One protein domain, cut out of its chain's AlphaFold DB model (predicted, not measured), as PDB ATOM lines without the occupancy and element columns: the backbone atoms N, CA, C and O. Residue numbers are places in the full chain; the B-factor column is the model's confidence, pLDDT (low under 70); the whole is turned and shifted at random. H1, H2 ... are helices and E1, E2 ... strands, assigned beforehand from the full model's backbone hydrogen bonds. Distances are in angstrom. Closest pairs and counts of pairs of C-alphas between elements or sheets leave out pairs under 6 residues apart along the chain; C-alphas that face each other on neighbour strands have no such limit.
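AT A GLANCE: This is residues 10 to 78 of the 98 residues of an uncharacterized protein of Planctomycetales bacterium 4572_13 (UniProt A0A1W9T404). A long, strongly twisted antiparallel sheet makes a wall, with its two longest strands, E4 and E5, as a ribbon along much of the length; the short helix H1 lies over one face, and the small hairpin of E1 and E2 sits beside E4 near the turn from E4 to E5. E3 pairs with the first part of E4 at the far end of the ribbon, and E6 runs back along E5. The printed part has 69 residues, with six named strands and one named helix in the order E1, E2, H1, E3, E4, E5, E6, and is mostly strand. The four-stranded sheet has the order E3, E4, E5, E6, a meander, each strand the antiparallel neighbour of the one before. The whole is compact by its radius of gyration of the C-alphas, 12.2 A, yet elongated, with spans of 37 by 21 by 16 A.

IN THESE COORDINATES: E1, residues 10 to 12, is 6.2 A long and begins at C-alpha 10 (-16.115, -46.256, 28.099). E2, residues 15 to 18, and H1, residues 19 to 25, each measure 9.9 A. E3, residues 32 to 36, is 12.4 A long. E4, residues 39 to 50, is 30.8 A long and bends by 64 degrees at residue 47. E5, residues 53 to 63, is 25.4 A long and bends by 77 degrees at residue 56. E6, residues 73 to 77, is 12.9 A long and ends at C-alpha 77 (-4.738, -47.100, 22.979).

HOW THE PARTS SIT: In the hairpin of E4 and E5, N 44 and O 61 are 2.9 A apart, within hydrogen-bond range. In the hairpin of E3 and E4, N 34 and O 41 are 2.8 A apart. In the hairpin of E5 and E6, N 60 and O 75 are 2.7 A apart. E3 and E6 are the edge strands. H1 is on this sheet at a height of 9.7 A, over E5, but only just not over E6, on which 2 of its 7 C-alphas fall; on the local plane it runs slantwise to the strands, at 51 degrees to E5. Its closest C-alphas to E5 are those of Ala 23 and Ile 61, 6.8 A apart. Every O i to N i+4 pair of H1 is within hydrogen-bond range. E1 and E2 form an antiparallel hairpin, with N 10 and O 17 2.8 A apart. The closest C-alphas of E1 and E4 are those of Ile 10 and Ile 50, 4.9 A apart. E2 and E4 are apart.

THE WHOLE: The C-alphas of Gly 14 and Gly 38, the two farthest apart, are 37.2 A apart. The printed part has no cut and no long link. The mean pLDDT of the printed part is 80.5; residues 51 to 55 and 77 to 78 are under 70.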
ATOM      1  N   ILE A  10     -16.870 -47.449  28.464       80.62
ATOM      2  CA  ILE A  10     -16.115 -46.256  28.099       80.62
ATOM      3  C   ILE A  10     -16.971 -45.019  28.343       80.62
ATOM      4  O   ILE A  10     -18.179 -45.031  28.116       80.62
ATOM      5  N   LEU A  11     -16.335 -43.933  28.768       81.12
ATOM      6  CA  LEU A  11     -16.971 -42.635  28.897       81.12
ATOM      7  C   LEU A  11     -16.749 -41.846  27.601       81.12
ATOM      8  O   LEU A  11     -15.637 -41.391  27.295       81.12
ATOM      9  N   PHE A  12     -17.812 -41.671  26.824       77.06
ATOM     10  CA  PHE A  12     -17.806 -40.894  25.590       77.06
ATOM     11  C   PHE A  12     -18.774 -39.719  25.719       77.06
ATOM     12  O   PHE A  12     -19.959 -39.898  25.974       77.06
ATOM     13  N   LYS A  13     -18.252 -38.495  25.560       77.31
ATOM     14  CA  LYS A  13     -19.005 -37.238  25.750       77.31
ATOM     15  C   LYS A  13     -19.747 -37.136  27.102       77.31
ATOM     16  O   LYS A  13     -20.766 -36.468  27.185       77.31
ATOM     17  N   GLY A  14     -19.235 -37.786  28.150       77.50
ATOM     18  CA  GLY A  14     -19.874 -37.804  29.473       77.50
ATOM     19  C   GLY A  14     -20.952 -38.878  29.650       77.50
ATOM     20  O   GLY A  14     -21.516 -38.980  30.729       77.50
ATOM     21  N   VAL A  15     -21.205 -39.703  28.629       81.88
ATOM     22  CA  VAL A  15     -22.083 -40.875  28.721       81.88
ATOM     23  C   VAL A  15     -21.221 -42.124  28.862       81.88
ATOM     24  O   VAL A  15     -20.247 -42.293  28.129       81.88
ATOM     25  N   GLU A  16     -21.568 -42.996  29.803       85.25
ATOM     26  CA  GLU A  16     -20.930 -44.301  29.960       85.25
ATOM     27  C   GLU A  16     -21.641 -45.326  29.065       85.25
ATOM     28  O   GLU A  16     -22.810 -45.642  29.271       85.25
ATOM     29  N   LEU A  17     -20.946 -45.841  28.050       87.25
ATOM     30  CA  LEU A  17     -21.479 -46.843  27.127       87.25
ATOM     31  C   LEU A  17     -20.439 -47.901  26.772       87.25
ATOM     32  O   LEU A  17     -19.245 -47.740  27.014       87.25
ATOM     33  N   LYS A  18     -20.885 -49.011  26.184       83.38
ATOM     34  CA  LYS A  18     -19.976 -50.033  25.656       83.38
ATOM     35  C   LYS A  18     -19.324 -49.554  24.362       83.38
ATOM     36  O   LYS A  18     -19.910 -48.795  23.590       83.38
ATOM     37  N   ALA A  19     -18.125 -50.050  24.083       78.75
ATOM     38  CA  ALA A  19     -17.432 -49.715  22.846       78.75
ATOM     39  C   ALA A  19     -18.189 -50.185  21.586       78.75
ATOM     40  O   ALA A  19     -18.166 -49.506  20.562       78.75
ATOM     41  N   GLU A  20     -18.905 -51.308  21.673       79.44
ATOM     42  CA  GLU A  20     -19.768 -51.815  20.597       79.44
ATOM     43  C   GLU A  20     -20.989 -50.918  20.348       79.44
ATOM     44  O   GLU A  20     -21.347 -50.656  19.201       79.44
ATOM     45  N   GLU A  21     -21.598 -50.397  21.415       85.19
ATOM     46  CA  GLU A  21     -22.681 -49.409  21.321       85.19
ATOM     47  C   GLU A  21     -22.187 -48.131  20.646       85.19
ATOM     48  O   GLU A  21     -22.835 -47.616  19.735       85.19
ATOM     49  N   LEU A  22     -20.992 -47.660  21.023       83.69
ATOM     50  CA  LEU A  22     -20.374 -46.514  20.366       83.69
ATOM     51  C   LEU A  22     -20.155 -46.802  18.878       83.69
ATOM     52  O   LEU A  22     -20.490 -45.962  18.051       83.69
ATOM     53  N   ALA A  23     -19.646 -47.989  18.527       83.25
ATOM     54  CA  ALA A  23     -19.431 -48.393  17.139       83.25
ATOM     55  C   ALA A  23     -20.723 -48.351  16.307       83.25
ATOM     56  O   ALA A  23     -20.708 -47.870  15.173       83.25
ATOM     57  N   ARG A  24     -21.847 -48.802  16.874       84.38
ATOM     58  CA  ARG A  24     -23.165 -48.764  16.219       84.38
ATOM     59  C   ARG A  24     -23.682 -47.342  16.006       84.38
ATOM     60  O   ARG A  24     -24.384 -47.103  15.030       84.38
ATOM     61  N   GLN A  25     -23.313 -46.411  16.884       85.75
ATOM     62  CA  GLN A  25     -23.676 -44.995  16.777       85.75
ATOM     63  C   GLN A  25     -22.805 -44.210  15.782       85.75
ATOM     64  O   GLN A  25     -23.179 -43.106  15.392       85.75
ATOM     65  N   ILE A  26     -21.647 -44.736  15.361       85.44
ATOM     66  CA  ILE A  26     -20.781 -44.035  14.404       85.44
ATOM     67  C   ILE A  26     -21.365 -44.116  12.993       85.44
ATOM     68  O   ILE A  26     -21.412 -45.190  12.374       85.44
ATOM     69  N   ASN A  27     -21.698 -42.945  12.449       84.56
ATOM     70  CA  ASN A  27     -22.150 -42.806  11.076       84.56
ATOM     71  C   ASN A  27     -21.074 -43.262  10.081       84.56
ATOM     72  O   ASN A  27     -19.882 -43.028  10.284       84.56
ATOM     73  N   PRO A  28     -21.474 -43.889   8.962       82.44
ATOM     74  CA  PRO A  28     -20.552 -44.351   7.926       82.44
ATOM     75  C   PRO A  28     -19.758 -43.224   7.248       82.44
ATOM     76  O   PRO A  28     -18.783 -43.503   6.550       82.44
ATOM     77  N   GLU A  29     -20.180 -41.972   7.416       85.81
ATOM     78  CA  GLU A  29     -19.546 -40.773   6.856       85.81
ATOM     79  C   GLU A  29     -18.355 -40.294   7.689       85.81
ATOM     80  O   GLU A  29     -17.352 -39.864   7.128       85.81
ATOM     81  N   ASP A  30     -18.409 -40.471   9.012       86.00
ATOM     82  CA  ASP A  30     -17.295 -40.182   9.922       86.00
ATOM     83  C   ASP A  30     -16.152 -41.208   9.812       86.00
ATOM     84  O   ASP A  30     -15.051 -41.002  10.336       86.00
ATOM     85  N   ARG A  31     -16.401 -42.346   9.153       88.31
ATOM     86  CA  ARG A  31     -15.431 -43.435   9.011       88.31
ATOM     87  C   ARG A  31     -14.428 -43.113   7.912       88.31
ATOM     88  O   ARG A  31     -14.784 -42.908   6.751       88.31
ATOM     89  N   LYS A  32     -13.146 -43.173   8.256       86.75
ATOM     90  CA  LYS A  32     -12.049 -42.954   7.317       86.75
ATOM     91  C   LYS A  32     -11.705 -44.258   6.594       86.75
ATOM     92  O   LYS A  32     -11.515 -45.278   7.257       86.75
ATOM     93  N   PRO A  33     -11.630 -44.270   5.253       87.00
ATOM     94  CA  PRO A  33     -11.159 -45.439   4.525       87.00
ATOM     95  C   PRO A  33      -9.656 -45.633   4.756       87.00
ATOM     96  O   PRO A  33      -8.894 -44.668   4.791       87.00
ATOM     97  N   ILE A  34      -9.232 -46.885   4.887       84.88
ATOM     98  CA  ILE A  34      -7.828 -47.287   4.969       84.88
ATOM     99  C   ILE A  34      -7.625 -48.576   4.180       84.88
ATOM    100  O   ILE A  34      -8.515 -49.421   4.115       84.88
ATOM    101  N   MET A  35      -6.461 -48.728   3.559       81.56
ATOM    102  CA  MET A  35      -6.074 -49.967   2.896       81.56
ATOM    103  C   MET A  35      -5.118 -50.720   3.824       81.56
ATOM    104  O   MET A  35      -4.030 -50.234   4.111       81.56
ATOM    105  N   VAL A  36      -5.549 -51.872   4.338       77.25
ATOM    106  CA  VAL A  36      -4.757 -52.726   5.238       77.25
ATOM    107  C   VAL A  36      -4.616 -54.084   4.568       77.25
ATOM    108  O   VAL A  36      -5.629 -54.711   4.255       77.25
ATOM    109  N   ASN A  37      -3.381 -54.532   4.323       74.31
ATOM    110  CA  ASN A  37      -3.082 -55.801   3.640       74.31
ATOM    111  C   ASN A  37      -3.851 -55.975   2.312       74.31
ATOM    112  O   ASN A  37      -4.475 -57.006   2.076       74.31
ATOM    113  N   GLY A  38      -3.904 -54.927   1.481       79.31
ATOM    114  CA  GLY A  38      -4.624 -54.948   0.197       79.31
ATOM    115  C   GLY A  38      -6.157 -54.955   0.304       79.31
ATOM    116  O   GLY A  38      -6.846 -54.910  -0.709       79.31
ATOM    117  N   SER A  39      -6.716 -54.958   1.517       79.75
ATOM    118  CA  SER A  39      -8.158 -54.898   1.755       79.75
ATOM    119  C   SER A  39      -8.591 -53.503   2.192       79.75
ATOM    120  O   SER A  39      -7.989 -52.890   3.076       79.75
ATOM    121  N   ARG A  40      -9.682 -53.001   1.604       85.19
ATOM    122  CA  ARG A  40     -10.285 -51.728   2.013       85.19
ATOM    123  C   ARG A  40     -11.052 -51.917   3.316       85.19
ATOM    124  O   ARG A  40     -12.092 -52.566   3.343       85.19
ATOM    125  N   GLN A  41     -10.547 -51.310   4.376       88.44
ATOM    126  CA  GLN A  41     -11.194 -51.233   5.675       88.44
ATOM    127  C   GLN A  41     -11.611 -49.796   5.965       88.44
ATOM    128  O   GLN A  41     -11.246 -48.847   5.268       88.44
ATOM    129  N   TYR A  42     -12.417 -49.643   7.000       88.94
ATOM    130  CA  TYR A  42     -12.860 -48.347   7.480       88.94
ATOM    131  C   TYR A  42     -12.512 -48.257   8.946       88.94
ATOM    132  O   TYR A  42     -12.771 -49.196   9.693       88.94
ATOM    133  N   TYR A  43     -11.928 -47.142   9.356       87.31
ATOM    134  CA  TYR A  43     -11.567 -46.924  10.740       87.31
ATOM    135  C   TYR A  43     -12.140 -45.610  11.255       87.31
ATOM    136  O   TYR A  43     -12.324 -44.642  10.518       87.31
ATOM    137  N   PHE A  44     -12.420 -45.578  12.548       87.25
ATOM    138  CA  PHE A  44     -12.824 -44.381  13.263       87.25
ATOM    139  C   PHE A  44     -11.974 -44.262  14.511       87.25
ATOM    140  O   PHE A  44     -11.758 -45.256  15.205       87.25
ATOM    141  N   THR A  45     -11.499 -43.054  14.804       85.62
ATOM    142  CA  THR A  45     -10.760 -42.804  16.038       85.62
ATOM    143  C   THR A  45     -11.353 -41.639  16.800       85.62
ATOM    144  O   THR A  45     -11.728 -40.613  16.226       85.62
ATOM    145  N   LYS A  46     -11.432 -41.783  18.123       84.94
ATOM    146  CA  LYS A  46     -11.804 -40.677  19.004       84.94
ATOM    147  C   LYS A  46     -11.112 -40.790  20.347       84.94
ATOM    148  O   LYS A  46     -10.790 -41.879  20.804       84.94
ATOM    149  N   SER A  47     -10.877 -39.654  20.989       82.50
ATOM    150  CA  SER A  47     -10.429 -39.646  22.376       82.50
ATOM    151  C   SER A  47     -11.607 -39.929  23.304       82.50
ATOM    152  O   SER A  47     -12.636 -39.264  23.209       82.50
ATOM    153  N   ILE A  48     -11.431 -40.896  24.196       82.25
ATOM    154  CA  ILE A  48     -12.380 -41.300  25.234       82.25
ATOM    155  C   ILE A  48     -11.694 -41.264  26.597       82.25
ATOM    156  O   ILE A  48     -10.464 -41.289  26.692       82.25
ATOM    157  N   ARG A  49     -12.490 -41.224  27.660       77.62
ATOM    158  CA  ARG A  49     -12.006 -41.528  29.007       77.62
ATOM    159  C   ARG A  49     -12.516 -42.904  29.396       77.62
ATOM    160  O   ARG A  49     -13.630 -43.272  29.036       77.62
ATOM    161  N   ILE A  50     -11.693 -43.674  30.085       75.81
ATOM    162  CA  ILE A  50     -12.130 -44.935  30.674       75.81
ATOM    163  C   ILE A  50     -12.337 -44.617  32.155       75.81
ATOM    164  O   ILE A  50     -11.412 -44.092  32.759       75.81
ATOM    165  N   PRO A  51     -13.503 -44.890  32.755       69.88
ATOM    166  CA  PRO A  51     -13.699 -44.617  34.182       69.88
ATOM    167  C   PRO A  51     -12.674 -45.359  35.062       69.88
ATOM    168  O   PRO A  51     -12.253 -44.850  36.088       69.88
ATOM    169  N   ASP A  52     -12.226 -46.530  34.606       67.56
ATOM    170  CA  ASP A  52     -11.210 -47.379  35.243       67.56
ATOM    171  C   ASP A  52      -9.755 -46.931  34.986       67.56
ATOM    172  O   ASP A  52      -8.843 -47.335  35.697       67.56
ATOM    173  N   ALA A  53      -9.510 -46.104  33.962       63.28
ATOM    174  CA  ALA A  53      -8.178 -45.593  33.657       63.28
ATOM    175  C   ALA A  53      -8.233 -44.070  33.554       63.28
ATOM    176  O   ALA A  53      -8.699 -43.524  32.554       63.28
ATOM    177  N   ASP A  54      -7.692 -43.396  34.568       61.78
ATOM    178  CA  ASP A  54      -7.696 -41.934  34.739       61.78
ATOM    179  C   ASP A  54      -7.039 -41.156  33.570       61.78
ATOM    180  O   ASP A  54      -7.121 -39.934  33.446       61.78
ATOM    181  N   HIS A  55      -6.424 -41.867  32.626       69.56
ATOM    182  CA  HIS A  55      -5.788 -41.301  31.448       69.56
ATOM    183  C   HIS A  55      -6.731 -41.187  30.242       69.56
ATOM    184  O   HIS A  55      -7.514 -42.081  29.901       69.56
ATOM    185  N   LYS A  56      -6.587 -40.080  29.504       73.00
ATOM    186  CA  LYS A  56      -7.272 -39.861  28.225       73.00
ATOM    187  C   LYS A  56      -6.756 -40.855  27.183       73.00
ATOM    188  O   LYS A  56      -5.676 -40.685  26.631       73.00
ATOM    189  N   SER A  57      -7.575 -41.848  26.871       76.50
ATOM    190  CA  SER A  57      -7.267 -42.878  25.881       76.50
ATOM    191  C   SER A  57      -7.856 -42.526  24.511       76.50
ATOM    192  O   SER A  57      -8.728 -41.665  24.376       76.50
ATOM    193  N   ARG A  58      -7.392 -43.189  23.453       79.75
ATOM    194  CA  ARG A  58      -7.960 -43.107  22.104       79.75
ATOM    195  C   ARG A  58      -8.549 -44.459  21.730       79.75
ATOM    196  O   ARG A  58      -7.851 -45.464  21.752       79.75
ATOM    197  N   ILE A  59      -9.827 -44.478  21.376       81.25
ATOM    198  CA  ILE A  59     -10.470 -45.654  20.800       81.25
ATOM    199  C   ILE A  59     -10.279 -45.639  19.286       81.25
ATOM    200  O   ILE A  59     -10.394 -44.587  18.655       81.25
ATOM    201  N   VAL A  60      -9.979 -46.802  18.724       83.31
ATOM    202  CA  VAL A  60      -9.886 -47.091  17.298       83.31
ATOM    203  C   VAL A  60     -10.859 -48.223  17.007       83.31
ATOM    204  O   VAL A  60     -10.762 -49.305  17.576       83.31
ATOM    205  N   ILE A  61     -11.813 -47.970  16.125       85.75
ATOM    206  CA  ILE A  61     -12.825 -48.942  15.721       85.75
ATOM    207  C   ILE A  61     -12.611 -49.232  14.244       85.75
ATOM    208  O   ILE A  61     -12.466 -48.299  13.458       85.75
ATOM    209  N   LEU A  62     -12.566 -50.508  13.878       86.12
ATOM    210  CA  LEU A  62     -12.309 -50.997  12.529       86.12
ATOM    211  C   LEU A  62     -13.523 -51.775  12.017       86.12
ATOM    212  O   LEU A  62     -14.019 -52.687  12.681       86.12
ATOM    213  N   TRP A  63     -13.952 -51.460  10.799       87.12
ATOM    214  CA  TRP A  63     -15.013 -52.147  10.069       87.12
ATOM    215  C   TRP A  63     -14.482 -52.721   8.761       87.12
ATOM    216  O   TRP A  63     -13.659 -52.112   8.073       87.12
ATOM    217  N   GLY A  64     -15.021 -53.880   8.380       83.62
ATOM    218  CA  GLY A  64     -14.745 -54.477   7.074       83.62
ATOM    219  C   GLY A  64     -15.456 -53.764   5.919       83.62
ATOM    220  O   GLY A  64     -14.956 -53.775   4.801       83.62
ATOM    221  N   LYS A  65     -16.611 -53.134   6.167       82.88
ATOM    222  CA  LYS A  65     -17.412 -52.430   5.153       82.88
ATOM    223  C   LYS A  65     -17.863 -51.066   5.672       82.88
ATOM    224  O   LYS A  65     -18.038 -50.868   6.871       82.88
ATOM    225  N   LYS A  66     -18.118 -50.124   4.755       79.06
ATOM    226  CA  LYS A  66     -18.499 -48.747   5.109       79.06
ATOM    227  C   LYS A  66     -19.794 -48.677   5.923       79.06
ATOM    228  O   LYS A  66     -19.858 -47.894   6.856       79.06
ATOM    229  N   LYS A  67     -20.800 -49.488   5.573       79.50
ATOM    230  CA  LYS A  67     -22.152 -49.481   6.171       79.50
ATOM    231  C   LYS A  67     -22.362 -50.550   7.248       79.50
ATOM    232  O   LYS A  67     -23.493 -50.781   7.661       79.50
ATOM    233  N   ASP A  68     -21.300 -51.234   7.659       80.19
ATOM    234  CA  ASP A  68     -21.430 -52.322   8.621       80.19
ATOM    235  C   ASP A  68     -21.796 -51.777  10.009       80.19
ATOM    236  O   ASP A  68     -21.241 -50.759  10.440       80.19
ATOM    237  N   LYS A  69     -22.759 -52.405  10.685       75.44
ATOM    238  CA  LYS A  69     -23.184 -51.982  12.029       75.44
ATOM    239  C   LYS A  69     -22.269 -52.558  13.102       75.44
ATOM    240  O   LYS A  69     -22.152 -51.973  14.175       75.44
ATOM    241  N   GLU A  70     -21.591 -53.659  12.799       79.62
ATOM    242  CA  GLU A  70     -20.742 -54.367  13.744       79.62
ATOM    243  C   GLU A  70     -19.272 -54.075  13.445       79.62
ATOM    244  O   GLU A  70     -18.784 -54.201  12.318       79.62
ATOM    245  N   ALA A  71     -18.554 -53.620  14.469       81.31
ATOM    246  CA  ALA A  71     -17.120 -53.424  14.360       81.31
ATOM    247  C   ALA A  71     -16.427 -54.786  14.300       81.31
ATOM    248  O   ALA A  71     -16.640 -55.635  15.159       81.31
ATOM    249  N   LYS A  72     -15.530 -54.972  13.328       81.75
ATOM    250  CA  LYS A  72     -14.678 -56.167  13.267       81.75
ATOM    251  C   LYS A  72     -13.649 -56.184  14.387       81.75
ATOM    252  O   LYS A  72     -13.244 -57.248  14.842       81.75
ATOM    253  N   LYS A  73     -13.159 -55.004  14.769       79.94
ATOM    254  CA  LYS A  73     -12.124 -54.872  15.788       79.94
ATOM    255  C   LYS A  73     -12.245 -53.534  16.488       79.94
ATOM    256  O   LYS A  73     -12.440 -52.506  15.843       79.94
ATOM    257  N   ILE A  74     -12.107 -53.556  17.804       79.12
ATOM    258  CA  ILE A  74     -12.058 -52.362  18.635       79.12
ATOM    259  C   ILE A  74     -10.750 -52.415  19.405       79.12
ATOM    260  O   ILE A  74     -10.405 -53.435  19.991       79.12
ATOM    261  N   LEU A  75     -10.014 -51.317  19.370       76.44
ATOM    262  CA  LEU A  75      -8.727 -51.163  20.021       76.44
ATOM    263  C   LEU A  75      -8.791 -49.889  20.852       76.44
ATOM    264  O   LEU A  75      -9.318 -48.873  20.402       76.44
ATOM    265  N   VAL A  76      -8.272 -49.932  22.072       73.62
ATOM    266  CA  VAL A  76      -8.154 -48.743  22.916       73.62
ATOM    267  C   VAL A  76      -6.688 -48.555  23.248       73.62
ATOM    268  O   VAL A  76      -6.030 -49.462  23.750       73.62
ATOM    269  N   CYS A  77      -6.160 -47.385  22.918       68.69
ATOM    270  CA  CYS A  77      -4.738 -47.100  22.979       68.69
ATOM    271  C   CYS A  77      -4.501 -45.832  23.797       68.69
ATOM    272  O   CYS A  77      -5.111 -44.797  23.542       68.69
ATOM    273  N   ASN A  78      -3.583 -45.906  24.761       65.25
ATOM    274  CA  ASN A  78      -3.125 -44.745  25.534       65.25
ATOM    275  C   ASN A  78      -1.969 -43.990  24.837       65.25
ATOM    276  O   ASN A  78      -1.587 -42.906  25.256       65.25
TER     277      ASN A  78